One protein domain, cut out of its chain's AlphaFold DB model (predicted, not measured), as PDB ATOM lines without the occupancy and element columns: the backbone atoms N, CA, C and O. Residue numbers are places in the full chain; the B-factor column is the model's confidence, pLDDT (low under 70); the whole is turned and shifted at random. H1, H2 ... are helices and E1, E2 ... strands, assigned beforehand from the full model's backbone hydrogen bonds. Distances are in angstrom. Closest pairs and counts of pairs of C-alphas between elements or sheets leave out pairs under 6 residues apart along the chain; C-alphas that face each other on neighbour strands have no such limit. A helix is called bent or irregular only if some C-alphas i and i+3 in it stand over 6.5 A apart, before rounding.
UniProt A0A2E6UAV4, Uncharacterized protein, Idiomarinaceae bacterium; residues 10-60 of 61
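Overview. This is residues 10 to 60 of the 61 residues of an uncharacterized protein of Idiomarinaceae bacterium (UniProt A0A2E6UAV4). A two-stranded hairpin, E1 and E2, has one long helix, H1, packed over one face of it, nearer to E1 than to E2, while the other face is bare. H1 runs slantwise along the hairpin, roughly the same way as E1, and a link of residues 30 to 36 folds the backbone back from the end of E2 to the start of H1. The printed part has 51 residues, with two named strands and one named helix in the order E1, E2, H1; the sheet has the order E1 - E2 and is antiparallel, and the class is mixed, helices and strands. The whole is loose, with a radius of gyration of the C-alphas of 12.5 A, and its outline is a rod that spans 41 by 20 by 17 A.

Arrangement. E1, residues 10 to 17, and E2, residues 20 to 29, are antiparallel neighbour strands, with 158 degrees between their N-to-C directions. They form a hairpin with a tight link of 2 residues. Among the C-alphas that face each other are those of Gly 12 and Cys 26, 4.3 A apart. N 13 and O 25 are within hydrogen-bond range at 2.9 A, and near the turn N 17 and O 20 are within range at 2.9 A. A short link of 7 residues leads from E2 to H1, residues 37 to 58. The closest C-alphas of E1 and H1 are those of Leu 15 and Ser 51, 5.4 A apart, and 14 pairs of their C-alphas are within 8 A. The closest C-alphas of E2 and H1 are those of Val 25 and Ser 47, 5.9 A apart, with 4 pairs within 8 A. The centre of H1 is 8.5 A from that of E1 and 10.2 A from that of E2. In H1 every O i to N i+4 pair is within hydrogen-bond range.

Along the chain. E1 begins with the C-alpha of Tyr 10 at (81.384, 199.660, 155.565) and measures 23.0 A from first to last C-alpha. E2, the longest strand by residues, measures 27.6 A and ends with the C-alpha of Asp 29 at (82.738, 206.004, 156.893). H1 has 22 residues, measures 31.6 A and ends with the C-alpha of Leu 58 at (80.928, 184.837, 180.543). H1 is not bent.

Size, cuts and confidence. The two C-alphas farthest apart are those of Pro 32 and His 60, at 41.4 A. The printed part runs from residue 10 to residue 60 without a cut, and neither link is long. The mean pLDDT of the printed part is 95.1, and no printed residue is under 70.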
ATOM      1  N   TYR A  10      81.739 200.534 154.457       94.06
ATOM      2  CA  TYR A  10      81.384 199.660 155.565       94.06
ATOM      3  C   TYR A  10      82.226 198.393 155.490       94.06
ATOM      4  O   TYR A  10      82.269 197.733 154.449       94.06
ATOM      5  N   ALA A  11      82.861 198.036 156.599       95.88
ATOM      6  CA  ALA A  11      83.537 196.760 156.756       95.88
ATOM      7  C   ALA A  11      83.206 196.183 158.129       95.88
ATOM      8  O   ALA A  11      83.163 196.900 159.128       95.88
ATOM      9  N   GLY A  12      82.964 194.877 158.164       96.06
ATOM     10  CA  GLY A  12      82.617 194.166 159.382       96.06
ATOM     11  C   GLY A  12      83.317 192.823 159.458       96.06
ATOM     12  O   GLY A  12      83.473 192.138 158.447       96.06
ATOM     13  N   VAL A  13      83.709 192.445 160.669       97.00
ATOM     14  CA  VAL A  13      84.274 191.134 161.000       97.00
ATOM     15  C   VAL A  13      83.467 190.513 162.145       97.00
ATOM     16  O   VAL A  13      83.011 191.235 163.034       97.00
ATOM     17  N   PRO A  14      83.216 189.194 162.119       97.25
ATOM     18  CA  PRO A  14      82.350 188.546 163.098       97.25
ATOM     19  C   PRO A  14      83.034 188.389 164.458       97.25
ATOM     20  O   PRO A  14      84.192 187.975 164.532       97.25
ATOM     21  N   LEU A  15      82.278 188.638 165.525       97.75
ATOM     22  CA  LEU A  15      82.604 188.216 166.887       97.75
ATOM     23  C   LEU A  15      82.040 186.814 167.103       97.75
ATOM     24  O   LEU A  15      80.841 186.591 166.896       97.75
ATOM     25  N   ARG A  16      82.889 185.868 167.505       95.75
ATOM     26  CA  ARG A  16      82.521 184.450 167.622       95.75
ATOM     27  C   ARG A  16      82.796 183.928 169.023       95.75
ATOM     28  O   ARG A  16      83.872 184.144 169.560       95.75
ATOM     29  N   LEU A  17      81.831 183.213 169.583       95.00
ATOM     30  CA  LEU A  17      82.010 182.390 170.773       95.00
ATOM     31  C   LEU A  17      81.790 180.944 170.351       95.00
ATOM     32  O   LEU A  17      80.680 180.589 169.948       95.00
ATOM     33  N   ASP A  18      82.857 180.148 170.389       89.38
ATOM     34  CA  ASP A  18      82.892 178.816 169.787       89.38
ATOM     35  C   ASP A  18      82.370 178.875 168.331       89.38
ATOM     36  O   ASP A  18      82.856 179.671 167.519       89.38
ATOM     37  N   ASP A  19      81.336 178.101 168.003       90.12
ATOM     38  CA  ASP A  19      80.730 178.065 166.668       90.12
ATOM     39  C   ASP A  19      79.618 179.112 166.456       90.12
ATOM     40  O   ASP A  19      79.029 179.203 165.373       90.12
ATOM     41  N   VAL A  20      79.321 179.937 167.465       95.50
ATOM     42  CA  VAL A  20      78.219 180.906 167.430       95.50
ATOM     43  C   VAL A  20      78.740 182.305 167.121       95.50
ATOM     44  O   VAL A  20      79.611 182.841 167.803       95.50
ATOM     45  N   THR A  21      78.168 182.950 166.104       96.81
ATOM     46  CA  THR A  21      78.398 184.383 165.863       96.81
ATOM     47  C   THR A  21      77.483 185.193 166.773       96.81
ATOM     48  O   THR A  21      76.263 185.111 166.650       96.81
ATOM     49  N   VAL A  22      78.072 185.971 167.678       96.06
ATOM     50  CA  VAL A  22      77.340 186.741 168.701       96.06
ATOM     51  C   VAL A  22      77.259 188.233 168.388       96.06
ATOM     52  O   VAL A  22      76.538 188.972 169.052       96.06
ATOM     53  N   GLY A  23      77.982 188.685 167.365       96.25
ATOM     54  CA  GLY A  23      77.990 190.074 166.929       96.25
ATOM     55  C   GLY A  23      79.049 190.329 165.864       96.25
ATOM     56  O   GLY A  23      79.560 189.396 165.242       96.25
ATOM     57  N   THR A  24      79.392 191.599 165.667       97.12
ATOM     58  CA  THR A  24      80.392 192.040 164.687       97.12
ATOM     59  C   THR A  24      81.142 193.270 165.189       97.12
ATOM     60  O   THR A  24      80.535 194.166 165.775       97.12
ATOM     61  N   VAL A  25      82.441 193.356 164.901       96.56
ATOM     62  CA  VAL A  25      83.168 194.633 164.922       96.56
ATOM     63  C   VAL A  25      82.970 195.286 163.564       96.56
ATOM     64  O   VAL A  25      83.251 194.666 162.539       96.56
ATOM     65  N   CYS A  26      82.483 196.523 163.558       95.19
ATOM     66  CA  CYS A  26      82.179 197.257 162.336       95.19
ATOM     67  C   CYS A  26      82.903 198.597 162.314       95.19
ATOM     68  O   CYS A  26      82.918 199.320 163.310       95.19
ATOM     69  N   ILE A  27      83.424 198.947 161.143       95.12
ATOM     70  CA  ILE A  27      83.864 200.297 160.808       95.12
ATOM     71  C   ILE A  27      83.002 200.825 159.666       95.12
ATOM     72  O   ILE A  27      82.566 200.076 158.788       95.12
ATOM     73  N   LEU A  28      82.721 202.120 159.711       94.88
ATOM     74  CA  LEU A  28      81.863 202.810 158.763       94.88
ATOM     75  C   LEU A  28      82.409 204.209 158.526       94.88
ATOM     76  O   LEU A  28      82.904 204.840 159.457       94.88
ATOM     77  N   ASP A  29      82.302 204.670 157.286       92.88
ATOM     78  CA  ASP A  29      82.738 206.004 156.893       92.88
ATOM     79  C   ASP A  29      81.807 206.581 155.815       92.88
ATOM     80  O   ASP A  29      81.093 205.865 155.099       92.88
ATOM     81  N   THR A  30      81.795 207.905 155.725       94.06
ATOM     82  CA  THR A  30      81.127 208.686 154.682       94.06
ATOM     83  C   THR A  30      82.012 208.922 153.458       94.06
ATOM     84  O   THR A  30      81.518 209.351 152.414       94.06
ATOM     85  N   GLU A  31      83.302 208.598 153.540       92.81
ATOM     86  CA  GLU A  31      84.213 208.548 152.398       92.81
ATOM     87  C   GLU A  31      84.398 207.104 151.888       92.81
ATOM     88  O   GLU A  31      84.201 206.142 152.633       92.81
ATOM     89  N   PRO A  32      84.690 206.894 150.589       94.25
ATOM     90  CA  PRO A  32      84.961 205.565 150.063       94.25
ATOM     91  C   PRO A  32      86.361 205.112 150.491       94.25
ATOM     92  O   PRO A  32      87.343 205.810 150.249       94.25
ATOM     93  N   HIS A  33      86.461 203.899 151.031       95.25
ATOM     94  CA  HIS A  33      87.740 203.277 151.372       95.25
ATOM     95  C   HIS A  33      87.879 201.896 150.732       95.25
ATOM     96  O   HIS A  33      86.895 201.199 150.476       95.25
ATOM     97  N   GLN A  34      89.128 201.495 150.507       95.38
ATOM     98  CA  GLN A  34      89.509 200.108 150.275       95.38
ATOM     99  C   GLN A  34      90.512 199.716 151.348       95.38
ATOM    100  O   GLN A  34      91.507 200.412 151.534       95.38
ATOM    101  N   LEU A  35      90.240 198.617 152.046       95.88
ATOM    102  CA  LEU A  35      91.178 198.081 153.020       95.88
ATOM    103  C   LEU A  35      92.256 197.286 152.294       95.88
ATOM    104  O   LEU A  35      91.961 196.393 151.497       95.88
ATOM    105  N   SER A  36      93.506 197.580 152.619       97.62
ATOM    106  CA  SER A  36      94.614 196.675 152.366       97.62
ATOM    107  C   SER A  36      94.451 195.392 153.183       97.62
ATOM    108  O   SER A  36      93.769 195.348 154.210       97.62
ATOM    109  N   GLU A  37      95.144 194.336 152.767       97.50
ATOM    110  CA  GLU A  37      95.160 193.067 153.498       97.50
ATOM    111  C   GLU A  37      95.640 193.239 154.950       97.50
ATOM    112  O   GLU A  37      95.092 192.634 155.867       97.50
ATOM    113  N   ARG A  38      96.598 194.144 155.184       97.88
ATOM    114  CA  ARG A  38      97.098 194.468 156.526       97.88
ATOM    115  C   ARG A  38      96.039 195.140 157.401       97.88
ATOM    116  O   ARG A  38      95.959 194.859 158.597       97.88
ATOM    117  N   GLU A  39      95.239 196.036 156.835       96.94
ATOM    118  CA  GLU A  39      94.148 196.691 157.565       96.94
ATOM    119  C   GLU A  39      93.021 195.700 157.864       96.94
ATOM    120  O   GLU A  39      92.494 195.693 158.975       96.94
ATOM    121  N   LEU A  40      92.715 194.798 156.926       96.44
ATOM    122  CA  LEU A  40      91.759 193.716 157.149       96.44
ATOM    123  C   LEU A  40      92.220 192.764 158.265       96.44
ATOM    124  O   LEU A  40      91.427 192.419 159.138       96.44
ATOM    125  N   GLN A  41      93.502 192.384 158.279       97.69
ATOM    126  CA  GLN A  41      94.095 191.579 159.355       97.69
ATOM    127  C   GLN A  41      94.026 192.296 160.705       97.69
ATOM    128  O   GLN A  41      93.715 191.680 161.720       97.69
ATOM    129  N   SER A  42      94.264 193.607 160.714       97.25
ATOM    130  CA  SER A  42      94.177 194.414 161.933       97.25
ATOM    131  C   SER A  42      92.743 194.451 162.472       97.25
ATOM    132  O   SER A  42      92.529 194.289 163.672       97.25
ATOM    133  N   LEU A  43      91.747 194.596 161.591       97.12
ATOM    134  CA  LEU A  43      90.333 194.540 161.963       97.12
ATOM    135  C   LEU A  43      89.948 193.151 162.506       97.12
ATOM    136  O   LEU A  43      89.272 193.059 163.530       97.12
ATOM    137  N   ALA A  44      90.424 192.075 161.870       97.38
ATOM    138  CA  ALA A  44      90.220 190.705 162.340       97.38
ATOM    139  C   ALA A  44      90.828 190.466 163.735       97.38
ATOM    140  O   ALA A  44      90.161 189.888 164.588       97.38
ATOM    141  N   TYR A  45      92.033 190.982 163.994       97.94
ATOM    142  CA  TYR A  45      92.708 190.873 165.290       97.94
ATOM    143  C   TYR A  45      91.927 191.554 166.422       97.94
ATOM    144  O   TYR A  45      91.783 191.009 167.514       97.94
ATOM    145  N   VAL A  46      91.341 192.725 166.148       98.00
ATOM    146  CA  VAL A  46      90.434 193.382 167.104       98.00
ATOM    147  C   VAL A  46      89.229 192.487 167.407       98.00
ATOM    148  O   VAL A  46      88.850 192.343 168.567       98.00
ATOM    149  N   SER A  47      88.643 191.860 166.384       97.94
ATOM    150  CA  SER A  47      87.516 190.931 166.553       97.94
ATOM    151  C   SER A  47      87.867 189.724 167.416       97.94
ATOM    152  O   SER A  47      87.080 189.325 168.275       97.94
ATOM    153  N   GLU A  48      89.045 189.145 167.194       97.12
ATOM    154  CA  GLU A  48      89.559 187.997 167.941       97.12
ATOM    155  C   GLU A  48      89.707 188.339 169.426       97.12
ATOM    156  O   GLU A  48      89.079 187.701 170.267       97.12
ATOM    157  N   HIS A  49      90.398 189.433 169.749       97.38
ATOM    158  CA  HIS A  49      90.573 189.875 171.134       97.38
ATOM    159  C   HIS A  49      89.256 190.188 171.850       97.38
ATOM    160  O   HIS A  49      89.083 189.867 173.027       97.38
ATOM    161  N   VAL A  50      88.305 190.825 171.162       97.50
ATOM    162  CA  VAL A  50      86.985 191.094 171.745       97.50
ATOM    163  C   VAL A  50      86.226 189.784 171.970       97.50
ATOM    164  O   VAL A  50      85.581 189.627 173.005       97.50
ATOM    165  N   SER A  51      86.333 188.827 171.048       97.06
ATOM    166  CA  SER A  51      85.723 187.499 171.184       97.06
ATOM    167  C   SER A  51      86.288 186.737 172.387       97.06
ATOM    168  O   SER A  51      85.527 186.208 173.197       97.06
ATOM    169  N   GLU A  52      87.610 186.746 172.563       95.69
ATOM    170  CA  GLU A  52      88.285 186.151 173.720       95.69
ATOM    171  C   GLU A  52      87.858 186.807 175.035       95.69
ATOM    172  O   GLU A  52      87.544 186.116 176.008       95.69
ATOM    173  N   TYR A  53      87.792 188.141 175.062       95.88
ATOM    174  CA  TYR A  53      87.327 188.877 176.232       95.88
ATOM    175  C   TYR A  53      85.890 188.491 176.604       95.88
ATOM    176  O   TYR A  53      85.622 188.173 177.762       95.88
ATOM    177  N   LEU A  54      84.979 188.444 175.626       95.25
ATOM    178  CA  LEU A  54      83.593 188.020 175.843       95.25
ATOM    179  C   LEU A  54      83.523 186.590 176.401       95.25
ATOM    180  O   LEU A  54      82.793 186.343 177.363       95.25
ATOM    181  N   ALA A  55      84.319 185.665 175.855       94.19
ATOM    182  CA  ALA A  55      84.398 184.291 176.347       94.19
ATOM    183  C   ALA A  55      84.877 184.224 177.809       94.19
ATOM    184  O   ALA A  55      84.370 183.420 178.594       94.19
ATOM    185  N   LEU A  56      85.843 185.066 178.190       94.75
ATOM    186  CA  LEU A  56      86.360 185.151 179.559       94.75
ATOM    187  C   LEU A  56      85.358 185.785 180.531       94.75
ATOM    188  O   LEU A  56      85.223 185.306 181.658       94.75
ATOM    189  N   SER A  57      84.652 186.840 180.118       92.62
ATOM    190  CA  SER A  57      83.655 187.520 180.953       92.62
ATOM    191  C   SER A  57      82.451 186.635 181.271       92.62
ATOM    192  O   SER A  57      81.927 186.707 182.379       92.62
ATOM    193  N   LEU A  58      82.043 185.768 180.340       88.69
ATOM    194  CA  LEU A  58      80.928 184.837 180.543       88.69
ATOM    195  C   LEU A  58      81.272 183.664 181.475       88.69
ATOM    196  O   LEU A  58      80.374 183.105 182.092       88.69
ATOM    197  N   LYS A  59      82.554 183.298 181.614       83.81
ATOM    198  CA  LYS A  59      83.006 182.219 182.521       83.81
ATOM    199  C   LYS A  59      83.064 182.626 183.998       83.81
ATOM    200  O   LYS A  59      83.217 181.754 184.847       83.81
ATOM    201  N   HIS A  60      82.999 183.924 184.295       76.06
ATOM    202  CA  HIS A  60      83.080 184.474 185.654       76.06
ATOM    203  C   HIS A  60      81.747 185.072 186.153       76.06
ATOM    204  O   HIS A  60      81.743 185.760 187.176       76.06
TER     205      HIS A  60